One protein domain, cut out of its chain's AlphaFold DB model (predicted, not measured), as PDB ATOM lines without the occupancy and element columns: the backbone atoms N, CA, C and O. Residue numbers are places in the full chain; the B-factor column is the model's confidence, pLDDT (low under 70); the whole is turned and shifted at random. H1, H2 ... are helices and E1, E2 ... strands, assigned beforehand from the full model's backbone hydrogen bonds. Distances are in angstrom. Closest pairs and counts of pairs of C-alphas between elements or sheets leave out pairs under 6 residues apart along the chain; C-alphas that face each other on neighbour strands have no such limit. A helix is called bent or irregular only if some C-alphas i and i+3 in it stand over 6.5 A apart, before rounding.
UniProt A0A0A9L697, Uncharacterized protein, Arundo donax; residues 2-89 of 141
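This is residues 2 to 89 of the 141 residues of an uncharacterized protein of Arundo donax (UniProt A0A0A9L697). A short ladder of two strands, E1 and E2, lies between a hairpin of two helices, H2 and H3, side by side, and the small helix H4; the small helix H1 is at the opposite end of the domain from H4. Two long stretches have no named element: residues 7 to 26 link H1 to E1, and residues 44 to 57 make a loop that runs out from H2 and folds back to H3, its C-alphas 7 to 21 A from the mean of all C-alphas. The printed part has 88 residues, in the order H1, E1, H2, H3, E2, H4; under half of them, 39, are in named elements, and the class is mostly helix. The sheet has the order E1 - E2 and is antiparallel. The whole is only just compact, close to loose, with a radius of gyration of the C-alphas of 14.1 A and spans of 38 by 37 by 29 A.

Look first at the sheet, where E1, residues 27 to 29, and E2, residues 72 to 74, are antiparallel neighbours at 150 degrees between their directions. The C-alphas of Leu 28 and Met 73 face each other at 5.0 A; N 29 and O 72, 3.3 A, and N 74 and O 27, 3.2 A, are within hydrogen-bond range. H4, residues 76 to 82, follows E2 after a tight link of 1 residue, and its closest C-alpha to E1 is that of Tyr 79, 6.6 A from that of Val 27. Now find H2, residues 34 to 43, and H3, residues 58 to 68, a helical hairpin. They touch, closest at the C-alphas of Trp 43 and Val 61, 6.3 A, and run opposite ways at a shallow tilt of 17 degrees. H3 is irregular: C-alphas 64 and 67 are 9.2 A apart. H1, residues 2 to 6, is close to H3 but not clearly touching it, with the C-alphas of Tyr 4 and Tyr 60 closest at 6.8 A. H1 and H4 are apart. In H1 and H2 every O i to N i+4 pair is within hydrogen-bond range; in H3 it is 5 of 7, and in H4 1 of 3, beside 3 of 4 O i to N i+3 pairs.

Find C-alpha 27 at (-8.790, -31.550, 93.973), where E1 begins; it runs 6.4 A to residue 29, and E2 runs 6.7 A from residue 72 to 74. H2 runs 14.1 A, from residue 34 to 43, and H3 runs 15.2 A, from C-alpha 58 at (3.807, -30.626, 90.545) to residue 68. H1 spans 6.2 A, from residue 2 to 6. H4 spans 10.1 A and ends at C-alpha 82, at (-16.343, -36.232, 98.511).

The two C-alphas farthest apart are those of Tyr 6 and Ser 81, 38.8 A. The printed part has no cut. The links from H1 to E1, 20 residues, and from H2 to H3, 14 residues, are long. Look in the B-factor column for the model's low confidence, under 70, at residues 23 to 25, 45 to 54, 76 to 77 and 87 to 89; the mean pLDDT of the printed part is 76.4.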
ATOM      1  N   LYS A   2      17.444 -34.987  90.432       78.75
ATOM      2  CA  LYS A   2      18.674 -34.165  90.326       78.75
ATOM      3  C   LYS A   2      18.551 -32.933  89.417       78.75
ATOM      4  O   LYS A   2      19.031 -31.870  89.779       78.75
ATOM      5  N   MET A   3      17.842 -33.064  88.294       82.31
ATOM      6  CA  MET A   3      17.551 -31.951  87.380       82.31
ATOM      7  C   MET A   3      16.854 -30.773  88.080       82.31
ATOM      8  O   MET A   3      17.266 -29.637  87.905       82.31
ATOM      9  N   TYR A   4      15.852 -31.027  88.928       85.31
ATOM     10  CA  TYR A   4      15.120 -29.957  89.618       85.31
ATOM     11  C   TYR A   4      16.009 -29.189  90.597       85.31
ATOM     12  O   TYR A   4      15.949 -27.967  90.643       85.31
ATOM     13  N   TYR A   5      16.860 -29.904  91.337       85.81
ATOM     14  CA  TYR A   5      17.835 -29.291  92.241       85.81
ATOM     15  C   TYR A   5      18.858 -28.449  91.488       85.81
ATOM     16  O   TYR A   5      19.161 -27.336  91.905       85.81
ATOM     17  N   TYR A   6      19.352 -28.962  90.361       86.25
ATOM     18  CA  TYR A   6      20.258 -28.213  89.500       86.25
ATOM     19  C   TYR A   6      19.620 -26.919  88.973       86.25
ATOM     20  O   TYR A   6      20.266 -25.877  88.954       86.25
ATOM     21  N   GLU A   7      18.336 -26.962  88.609       86.25
ATOM     22  CA  GLU A   7      17.581 -25.785  88.154       86.25
ATOM     23  C   GLU A   7      17.168 -24.829  89.291       86.25
ATOM     24  O   GLU A   7      16.494 -23.833  89.032       86.25
ATOM     25  N   GLY A   8      17.598 -25.087  90.533       88.38
ATOM     26  CA  GLY A   8      17.407 -24.193  91.679       88.38
ATOM     27  C   GLY A   8      16.210 -24.525  92.573       88.38
ATOM     28  O   GLY A   8      15.890 -23.750  93.476       88.38
ATOM     29  N   MET A   9      15.547 -25.670  92.374       87.69
ATOM     30  CA  MET A   9      14.474 -26.103  93.268       87.69
ATOM     31  C   MET A   9      15.054 -26.557  94.611       87.69
ATOM     32  O   MET A   9      15.692 -27.603  94.719       87.69
ATOM     33  N   GLU A  10      14.775 -25.789  95.659       86.62
ATOM     34  CA  GLU A  10      15.126 -26.152  97.030       86.62
ATOM     35  C   GLU A  10      14.193 -27.241  97.596       86.62
ATOM     36  O   GLU A  10      13.027 -27.333  97.180       86.62
ATOM     37  N   PRO A  11      14.637 -28.025  98.599       84.94
ATOM     38  CA  PRO A  11      13.782 -28.969  99.316       84.94
ATOM     39  C   PRO A  11      12.527 -28.311  99.874       84.94
ATOM     40  O   PRO A  11      12.542 -27.141 100.263       84.94
ATOM     41  N   TRP A  12      11.436 -29.071  99.966       83.38
ATOM     42  CA  TRP A  12      10.257 -28.601 100.679       83.38
ATOM     43  C   TRP A  12      10.607 -28.233 102.129       83.38
ATOM     44  O   TRP A  12      11.342 -28.954 102.808       83.38
ATOM     45  N   SER A  13      10.061 -27.116 102.609       82.81
ATOM     46  CA  SER A  13      10.129 -26.728 104.015       82.81
ATOM     47  C   SER A  13       8.802 -26.101 104.451       82.81
ATOM     48  O   SER A  13       8.134 -25.484 103.619       82.81
ATOM     49  N   PRO A  14       8.441 -26.156 105.748       82.62
ATOM     50  CA  PRO A  14       7.215 -25.531 106.261       82.62
ATOM     51  C   PRO A  14       7.138 -24.010 106.060       82.62
ATOM     52  O   PRO A  14       6.091 -23.412 106.272       82.62
ATOM     53  N   LYS A  15       8.254 -23.366 105.686       83.75
ATOM     54  CA  LYS A  15       8.324 -21.933 105.373       83.75
ATOM     55  C   LYS A  15       7.837 -21.613 103.956       83.75
ATOM     56  O   LYS A  15       7.594 -20.446 103.654       83.75
ATOM     57  N   LYS A  16       7.744 -22.612 103.071       79.75
ATOM     58  CA  LYS A  16       7.204 -22.424 101.721       79.75
ATOM     59  C   LYS A  16       5.704 -22.128 101.801       79.75
ATOM     60  O   LYS A  16       5.018 -22.566 102.717       79.75
ATOM     61  N   LYS A  17       5.182 -21.420 100.796       74.94
ATOM     62  CA  LYS A  17       3.754 -21.060 100.709       74.94
ATOM     63  C   LYS A  17       2.824 -22.273 100.627       74.94
ATOM     64  O   LYS A  17       1.668 -22.176 101.019       74.94
ATOM     65  N   MET A  18       3.312 -23.389 100.090       74.00
ATOM     66  CA  MET A  18       2.517 -24.598  99.929       74.00
ATOM     67  C   MET A  18       2.732 -25.607 101.061       74.00
ATOM     68  O   MET A  18       3.875 -25.834 101.470       74.00
ATOM     69  N   PRO A  19       1.660 -26.306 101.475       73.88
ATOM     70  CA  PRO A  19       1.716 -27.300 102.544       73.88
ATOM     71  C   PRO A  19       2.502 -28.568 102.177       73.88
ATOM     72  O   PRO A  19       2.921 -29.286 103.074       73.88
ATOM     73  N   SER A  20       2.709 -28.861 100.889       74.62
ATOM     74  CA  SER A  20       3.535 -29.982 100.416       74.62
ATOM     75  C   SER A  20       3.933 -29.775  98.955       74.62
ATOM     76  O   SER A  20       3.105 -29.317  98.178       74.62
ATOM     77  N   ASP A  21       5.150 -30.162  98.554       73.62
ATOM     78  CA  ASP A  21       5.574 -30.186  97.136       73.62
ATOM     79  C   ASP A  21       4.927 -31.352  96.342       73.62
ATOM     80  O   ASP A  21       4.993 -31.383  95.109       73.62
ATOM     81  N   VAL A  22       4.282 -32.298  97.043       70.12
ATOM     82  CA  VAL A  22       3.527 -33.426  96.478       70.12
ATOM     83  C   VAL A  22       2.144 -33.477  97.139       70.12
ATOM     84  O   VAL A  22       2.052 -33.858  98.309       70.12
ATOM     85  N   PRO A  23       1.063 -33.084  96.447       63.84
ATOM     86  CA  PRO A  23      -0.272 -33.252  96.996       63.84
ATOM     87  C   PRO A  23      -0.615 -34.747  97.035       63.84
ATOM     88  O   PRO A  23      -0.758 -35.390  95.995       63.84
ATOM     89  N   GLU A  24      -0.740 -35.311  98.234       65.25
ATOM     90  CA  GLU A  24      -1.447 -36.579  98.419       65.25
ATOM     91  C   GLU A  24      -2.916 -36.338  98.077       65.25
ATOM     92  O   GLU A  24      -3.568 -35.580  98.787       65.25
ATOM     93  N   GLY A  25      -3.391 -36.910  96.962       67.19
ATOM     94  CA  GLY A  25      -4.794 -36.891  96.523       67.19
ATOM     95  C   GLY A  25      -5.534 -35.573  96.782       67.19
ATOM     96  O   GLY A  25      -6.222 -35.439  97.787       67.19
ATOM     97  N   ALA A  26      -5.419 -34.602  95.873       74.50
ATOM     98  CA  ALA A  26      -6.085 -33.308  96.017       74.50
ATOM     99  C   ALA A  26      -6.949 -32.971  94.799       74.50
ATOM    100  O   ALA A  26      -6.623 -33.331  93.665       74.50
ATOM    101  N   VAL A  27      -8.021 -32.213  95.033       77.12
ATOM    102  CA  VAL A  27      -8.790 -31.550  93.973       77.12
ATOM    103  C   VAL A  27      -8.328 -30.105  93.867       77.12
ATOM    104  O   VAL A  27      -8.272 -29.368  94.854       77.12
ATOM    105  N   LEU A  28      -7.986 -29.715  92.643       78.12
ATOM    106  CA  LEU A  28      -7.562 -28.367  92.296       78.12
ATOM    107  C   LEU A  28      -8.738 -27.613  91.693       78.12
ATOM    108  O   LEU A  28      -9.197 -27.947  90.600       78.12
ATOM    109  N   ILE A  29      -9.192 -26.578  92.395       80.12
ATOM    110  CA  ILE A  29     -10.191 -25.648  91.874       80.12
ATOM    111  C   ILE A  29      -9.439 -24.452  91.303       80.12
ATOM    112  O   ILE A  29      -8.640 -23.807  91.988       80.12
ATOM    113  N   ARG A  30      -9.679 -24.166  90.024       81.94
ATOM    114  CA  ARG A  30      -9.017 -23.072  89.316       81.94
ATOM    115  C   ARG A  30      -9.996 -22.331  88.422       81.94
ATOM    116  O   ARG A  30     -10.845 -22.940  87.778       81.94
ATOM    117  N   GLU A  31      -9.824 -21.022  88.357       87.19
ATOM    118  CA  GLU A  31     -10.399 -20.193  87.301       87.19
ATOM    119  C   GLU A  31      -9.612 -20.409  85.998       87.19
ATOM    120  O   GLU A  31      -8.411 -20.679  86.042       87.19
ATOM    121  N   HIS A  32     -10.262 -20.303  84.838       87.88
ATOM    122  CA  HIS A  32      -9.585 -20.369  83.540       87.88
ATOM    123  C   HIS A  32      -8.941 -19.028  83.193       87.88
ATOM    124  O   HIS A  32      -9.556 -18.135  82.615       87.88
ATOM    125  N   THR A  33      -7.671 -18.898  83.558       89.25
ATOM    126  CA  THR A  33      -6.807 -17.775  83.194       89.25
ATOM    127  C   THR A  33      -5.628 -18.267  82.361       89.25
ATOM    128  O   THR A  33      -5.216 -19.424  82.457       89.25
ATOM    129  N   ARG A  34      -4.984 -17.358  81.622       90.81
ATOM    130  CA  ARG A  34      -3.766 -17.677  80.860       90.81
ATOM    131  C   ARG A  34      -2.688 -18.357  81.715       90.81
ATOM    132  O   ARG A  34      -2.008 -19.253  81.228       90.81
ATOM    133  N   MET A  35      -2.537 -17.950  82.978       89.56
ATOM    134  CA  MET A  35      -1.535 -18.513  83.891       89.56
ATOM    135  C   MET A  35      -1.894 -19.922  84.363       89.56
ATOM    136  O   MET A  35      -1.047 -20.810  84.353       89.56
ATOM    137  N   THR A  36      -3.144 -20.142  84.764       87.56
ATOM    138  CA  THR A  36      -3.618 -21.454  85.225       87.56
ATOM    139  C   THR A  36      -3.701 -22.467  84.088       87.56
ATOM    140  O   THR A  36      -3.436 -23.646  84.305       87.56
ATOM    141  N   ASP A  37      -4.035 -22.017  82.877       88.19
ATOM    142  CA  ASP A  37      -4.054 -22.874  81.693       88.19
ATOM    143  C   ASP A  37      -2.628 -23.238  81.273       88.19
ATOM    144  O   ASP A  37      -2.345 -24.416  81.070       88.19
ATOM    145  N   LEU A  38      -1.697 -22.273  81.270       88.44
ATOM    146  CA  LEU A  38      -0.272 -22.552  81.065       88.44
ATOM    147  C   LEU A  38       0.263 -23.554  82.096       88.44
ATOM    148  O   LEU A  38       0.982 -24.478  81.732       88.44
ATOM    149  N   PHE A  39      -0.101 -23.401  83.371       87.38
ATOM    150  CA  PHE A  39       0.252 -24.372  84.403       87.38
ATOM    151  C   PHE A  39      -0.264 -25.774  84.073       87.38
ATOM    152  O   PHE A  39       0.506 -26.728  84.144       87.38
ATOM    153  N   SER A  40      -1.542 -25.908  83.704       85.06
ATOM    154  CA  SER A  40      -2.108 -27.203  83.323       85.06
ATOM    155  C   SER A  40      -1.384 -27.796  82.117       85.06
ATOM    156  O   SER A  40      -1.064 -28.978  82.151       85.06
ATOM    157  N   CYS A  41      -1.046 -26.986  81.110       84.56
ATOM    158  CA  CYS A  41      -0.260 -27.433  79.962       84.56
ATOM    159  C   CYS A  41       1.142 -27.907  80.362       84.56
ATOM    160  O   CYS A  41       1.588 -28.936  79.880       84.56
ATOM    161  N   LEU A  42       1.844 -27.194  81.246       83.56
ATOM    162  CA  LEU A  42       3.192 -27.584  81.676       83.56
ATOM    163  C   LEU A  42       3.181 -28.825  82.575       83.56
ATOM    164  O   LEU A  42       4.063 -29.674  82.468       83.56
ATOM    165  N   TRP A  43       2.200 -28.920  83.473       80.75
ATOM    166  CA  TRP A  43       2.130 -29.996  84.456       80.75
ATOM    167  C   TRP A  43       1.577 -31.295  83.865       80.75
ATOM    168  O   TRP A  43       2.191 -32.348  84.026       80.75
ATOM    169  N   PHE A  44       0.470 -31.215  83.128       74.69
ATOM    170  CA  PHE A  44      -0.139 -32.363  82.455       74.69
ATOM    171  C   PHE A  44       0.377 -32.587  81.041       74.69
ATOM    172  O   PHE A  44      -0.211 -33.416  80.352       74.69
ATOM    173  N   ASN A  45       1.428 -31.852  80.646       65.56
ATOM    174  CA  ASN A  45       2.147 -31.900  79.373       65.56
ATOM    175  C   ASN A  45       1.639 -33.035  78.482       65.56
ATOM    176  O   ASN A  45       1.963 -34.201  78.716       65.56
ATOM    177  N   GLU A  46       0.796 -32.690  77.501       51.34
ATOM    178  CA  GLU A  46       0.342 -33.606  76.451       51.34
ATOM    179  C   GLU A  46       1.545 -33.939  75.558       51.34
ATOM    180  O   GLU A  46       1.643 -33.544  74.399       51.34
ATOM    181  N   VAL A  47       2.543 -34.620  76.117       47.41
ATOM    182  CA  VAL A  47       3.646 -35.141  75.333       47.41
ATOM    183  C   VAL A  47       3.041 -36.233  74.462       47.41
ATOM    184  O   VAL A  47       2.363 -37.137  74.950       47.41
ATOM    185  N   ASN A  48       3.293 -36.100  73.165       45.22
ATOM    186  CA  ASN A  48       2.803 -36.843  71.998       45.22
ATOM    187  C   ASN A  48       2.922 -38.396  72.045       45.22
ATOM    188  O   ASN A  48       2.847 -39.054  71.013       45.22
ATOM    189  N   LEU A  49       3.148 -39.003  73.213       48.12
ATOM    190  CA  LEU A  49       3.382 -40.436  73.419       48.12
ATOM    191  C   LEU A  49       2.471 -41.089  74.479       48.12
ATOM    192  O   LEU A  49       2.617 -42.283  74.726       48.12
ATOM    193  N   PHE A  50       1.490 -40.368  75.046       43.84
ATOM    194  CA  PHE A  50       0.403 -40.936  75.875       43.84
ATOM    195  C   PHE A  50       0.851 -41.867  77.022       43.84
ATOM    196  O   PHE A  50       0.110 -42.759  77.440       43.84
ATOM    197  N   THR A  51       2.039 -41.668  77.586       47.34
ATOM    198  CA  THR A  51       2.417 -42.282  78.857       47.34
ATOM    199  C   THR A  51       2.055 -41.312  79.980       47.34
ATOM    200  O   THR A  51       2.747 -40.311  80.155       47.34
ATOM    201  N   PRO A  52       1.018 -41.580  80.803       46.41
ATOM    202  CA  PRO A  52       0.617 -40.706  81.920       46.41
ATOM    203  C   PRO A  52       1.700 -40.505  83.003       46.41
ATOM    204  O   PRO A  52       1.432 -39.891  84.031       46.41
ATOM    205  N   ARG A  53       2.919 -41.021  82.796       55.03
ATOM    206  CA  ARG A  53       4.056 -40.941  83.719       55.03
ATOM    207  C   ARG A  53       5.166 -39.975  83.317       55.03
ATOM    208  O   ARG A  53       6.089 -39.819  84.107       55.03
ATOM    209  N   ASP A  54       5.039 -39.264  82.196       56.38
ATOM    210  CA  ASP A  54       5.990 -38.206  81.807       56.38
ATOM    211  C   ASP A  54       5.546 -36.801  82.262       56.38
ATOM    212  O   ASP A  54       5.892 -35.787  81.658       56.38
ATOM    213  N   GLN A  55       4.776 -36.726  83.353       70.56
ATOM    214  CA  GLN A  55       4.406 -35.455  83.971       70.56
ATOM    215  C   GLN A  55       5.630 -34.827  84.648       70.56
ATOM    216  O   GLN A  55       6.349 -35.474  85.417       70.56
ATOM    217  N   ILE A  56       5.838 -33.531  84.410       77.38
ATOM    218  CA  ILE A  56       6.761 -32.731  85.220       77.38
ATOM    219  C   ILE A  56       6.229 -32.738  86.661       77.38
ATOM    220  O   ILE A  56       5.021 -32.763  86.879       77.38
ATOM    221  N   SER A  57       7.092 -32.758  87.679       80.38
ATOM    222  CA  SER A  57       6.583 -32.814  89.056       80.38
ATOM    223  C   SER A  57       5.789 -31.551  89.401       80.38
ATOM    224  O   SER A  57       6.194 -30.437  89.066       80.38
ATOM    225  N   PHE A  58       4.680 -31.726  90.125       83.69
ATOM    226  CA  PHE A  58       3.807 -30.626  90.545       83.69
ATOM    227  C   PHE A  58       4.600 -29.489  91.206       83.69
ATOM    228  O   PHE A  58       4.564 -28.347  90.745       83.69
ATOM    229  N   GLY A  59       5.383 -29.819  92.242       84.56
ATOM    230  CA  GLY A  59       6.198 -28.844  92.965       84.56
ATOM    231  C   GLY A  59       7.209 -28.109  92.081       84.56
ATOM    232  O   GLY A  59       7.492 -26.942  92.335       84.56
ATOM    233  N   TYR A  60       7.712 -28.739  91.013       86.62
ATOM    234  CA  TYR A  60       8.648 -28.092  90.095       86.62
ATOM    235  C   TYR A  60       7.960 -27.068  89.187       86.62
ATOM    236  O   TYR A  60       8.465 -25.959  89.011       86.62
ATOM    237  N   VAL A  61       6.771 -27.387  88.665       87.50
ATOM    238  CA  VAL A  61       5.990 -26.429  87.866       87.50
ATOM    239  C   VAL A  61       5.583 -25.226  88.720       87.50
ATOM    240  O   VAL A  61       5.718 -24.084  88.279       87.50
ATOM    241  N   VAL A  62       5.157 -25.460  89.967       86.88
ATOM    242  CA  VAL A  62       4.863 -24.372  90.911       86.88
ATOM    243  C   VAL A  62       6.105 -23.535  91.194       86.88
ATOM    244  O   VAL A  62       6.032 -22.311  91.130       86.88
ATOM    245  N   HIS A  63       7.251 -24.167  91.458       87.81
ATOM    246  CA  HIS A  63       8.510 -23.460  91.685       87.81
ATOM    247  C   HIS A  63       8.868 -22.533  90.511       87.81
ATOM    248  O   HIS A  63       9.248 -21.385  90.728       87.81
ATOM    249  N   ARG A  64       8.685 -23.000  89.270       89.06
ATOM    250  CA  ARG A  64       9.006 -22.235  88.056       89.06
ATOM    251  C   ARG A  64       8.062 -21.073  87.781       89.06
ATOM    252  O   ARG A  64       8.498 -20.057  87.248       89.06
ATOM    253  N   LEU A  65       6.785 -21.218  88.116       88.44
ATOM    254  CA  LEU A  65       5.789 -20.159  87.936       88.44
ATOM    255  C   LEU A  65       5.748 -19.179  89.119       88.44
ATOM    256  O   LEU A  65       5.313 -18.038  88.955       88.44
ATOM    257  N   GLY A  66       6.224 -19.605  90.291       86.94
ATOM    258  CA  GLY A  66       6.369 -18.781  91.483       86.94
ATOM    259  C   GLY A  66       5.070 -18.093  91.900       86.94
ATOM    260  O   GLY A  66       3.993 -18.688  91.915       86.94
ATOM    261  N   ASP A  67       5.176 -16.806  92.224       84.38
ATOM    262  CA  ASP A  67       4.083 -16.000  92.784       84.38
ATOM    263  C   ASP A  67       2.985 -15.633  91.780       84.38
ATOM    264  O   ASP A  67       1.905 -15.189  92.175       84.38
ATOM    265  N   ALA A  68       3.236 -15.825  90.483       83.88
ATOM    266  CA  ALA A  68       2.239 -15.582  89.446       83.88
ATOM    267  C   ALA A  68       1.092 -16.607  89.490       83.88
ATOM    268  O   ALA A  68       0.040 -16.401  88.882       83.88
ATOM    269  N   LEU A  69       1.293 -17.712  90.207       82.94
ATOM    270  CA  LEU A  69       0.377 -18.828  90.262       82.94
ATOM    271  C   LEU A  69      -0.452 -18.806  91.549       82.94
ATOM    272  O   LEU A  69       0.071 -18.967  92.650       82.94
ATOM    273  N   LYS A  70      -1.765 -18.610  91.407       80.06
ATOM    274  CA  LYS A  70      -2.718 -18.582  92.523       80.06
ATOM    275  C   LYS A  70      -3.614 -19.813  92.453       80.06
ATOM    276  O   LYS A  70      -4.327 -19.983  91.469       80.06
ATOM    277  N   PHE A  71      -3.597 -20.643  93.493       75.00
ATOM    278  CA  PHE A  71      -4.439 -21.835  93.573       75.00
ATOM    279  C   PHE A  71      -5.129 -21.980  94.912       75.00
ATOM    280  O   PHE A  71      -4.597 -21.582  95.948       75.00
ATOM    281  N   PHE A  72      -6.263 -22.671  94.859       76.88
ATOM    282  CA  PHE A  72      -6.990 -23.155  96.016       76.88
ATOM    283  C   PHE A  72      -7.059 -24.682  95.917       76.88
ATOM    284  O   PHE A  72      -7.695 -25.237  95.018       76.88
ATOM    285  N   MET A  73      -6.327 -25.357  96.801       73.81
ATOM    286  CA  MET A  73      -6.361 -26.814  96.933       73.81
ATOM    287  C   MET A  73      -7.332 -27.194  98.037       73.81
ATOM    288  O   MET A  73      -7.260 -26.624  99.125       73.81
ATOM    289  N   LEU A  74      -8.169 -28.197  97.778       70.50
ATOM    290  CA  LEU A  74      -8.900 -28.864  98.850       70.50
ATOM    291  C   LEU A  74      -7.932 -29.797  99.597       70.50
ATOM    292  O   LEU A  74      -7.333 -30.669  98.956       70.50
ATOM    293  N   PRO A  75      -7.731 -29.629 100.918       70.00
ATOM    294  CA  PRO A  75      -6.912 -30.541 101.705       70.00
ATOM    295  C   PRO A  75      -7.487 -31.964 101.673       70.00
ATOM    296  O   PRO A  75      -8.691 -32.168 101.511       70.00
ATOM    297  N   ASN A  76      -6.620 -32.960 101.877       69.50
ATOM    298  CA  ASN A  76      -6.962 -34.383 101.760       69.50
ATOM    299  C   ASN A  76      -8.169 -34.790 102.643       69.50
ATOM    300  O   ASN A  76      -8.979 -35.630 102.257       69.50
ATOM    301  N   CYS A  77      -8.347 -34.158 103.811       68.75
ATOM    302  CA  CYS A  77      -9.507 -34.393 104.678       68.75
ATOM    303  C   CYS A  77     -10.844 -33.992 104.028       68.75
ATOM    304  O   CYS A  77     -11.809 -34.747 104.113       68.75
ATOM    305  N   GLU A  78     -10.900 -32.844 103.354       75.75
ATOM    306  CA  GLU A  78     -12.095 -32.378 102.640       75.75
ATOM    307  C   GLU A  78     -12.316 -33.199 101.369       75.75
ATOM    308  O   GLU A  78     -13.435 -33.613 101.071       75.75
ATOM    309  N   TYR A  79     -11.238 -33.515 100.658       75.88
ATOM    310  CA  TYR A  79     -11.276 -34.347  99.464       75.88
ATOM    311  C   TYR A  79     -11.852 -35.754  99.739       75.88
ATOM    312  O   TYR A  79     -12.767 -36.179  99.032       75.88
ATOM    313  N   ASN A  80     -11.408 -36.442 100.801       77.31
ATOM    314  CA  ASN A  80     -11.907 -37.780 101.163       77.31
ATOM    315  C   ASN A  80     -13.373 -37.786 101.633       77.31
ATOM    316  O   ASN A  80     -13.987 -38.848 101.708       77.31
ATOM    317  N   SER A  81     -13.949 -36.620 101.954       82.19
ATOM    318  CA  SER A  81     -15.387 -36.518 102.238       82.19
ATOM    319  C   SER A  81     -16.250 -36.603 100.970       82.19
ATOM    320  O   SER A  81     -17.426 -36.953 101.048       82.19
ATOM    321  N   LEU A  82     -15.661 -36.306  99.806       82.25
ATOM    322  CA  LEU A  82     -16.343 -36.232  98.511       82.25
ATOM    323  C   LEU A  82     -15.948 -37.371  97.562       82.25
ATOM    324  O   LEU A  82     -16.743 -37.763  96.709       82.25
ATOM    325  N   PHE A  83     -14.730 -37.898  97.693       79.19
ATOM    326  CA  PHE A  83     -14.146 -38.870  96.770       79.19
ATOM    327  C   PHE A  83     -13.482 -40.030  97.517       79.19
ATOM    328  O   PHE A  83     -13.012 -39.882  98.641       79.19
ATOM    329  N   ILE A  84     -13.404 -41.190  96.861       77.75
ATOM    330  CA  ILE A  84     -12.672 -42.363  97.352       77.75
ATOM    331  C   ILE A  84     -11.380 -42.490  96.541       77.75
ATOM    332  O   ILE A  84     -11.424 -42.626  95.317       77.75
ATOM    333  N   LEU A  85     -10.226 -42.479  97.214       70.06
ATOM    334  CA  LEU A  85      -8.945 -42.786  96.576       70.06
ATOM    335  C   LEU A  85      -8.808 -44.284  96.363       70.06
ATOM    336  O   LEU A  85      -8.721 -45.067  97.309       70.06
ATOM    337  N   HIS A  86      -8.690 -44.677  95.103       70.00
ATOM    338  CA  HIS A  86      -8.210 -46.003  94.759       70.00
ATOM    339  C   HIS A  86      -6.689 -45.958  94.638       70.00
ATOM    340  O   HIS A  86      -6.134 -45.176  93.865       70.00
ATOM    341  N   ARG A  87      -5.998 -46.809  95.404       64.56
ATOM    342  CA  ARG A  87      -4.555 -47.001  95.225       64.56
ATOM    343  C   ARG A  87      -4.294 -47.485  93.803       64.56
ATOM    344  O   ARG A  87      -5.013 -48.344  93.296       64.56
ATOM    345  N   HIS A  88      -3.240 -46.964  93.185       59.34
ATOM    346  CA  HIS A  88      -2.800 -47.448  91.883       59.34
ATOM    347  C   HIS A  88      -2.521 -48.954  91.939       59.34
ATOM    348  O   HIS A  88      -1.592 -49.403  92.615       59.34
ATOM    349  N   THR A  89      -3.295 -49.736  91.188       55.38
ATOM    350  CA  THR A  89      -3.018 -51.154  90.971       55.38
ATOM    351  C   THR A  89      -1.827 -51.262  90.022       55.38
ATOM    352  O   THR A  89      -1.924 -50.944  88.838       55.38
TER     353      THR A  89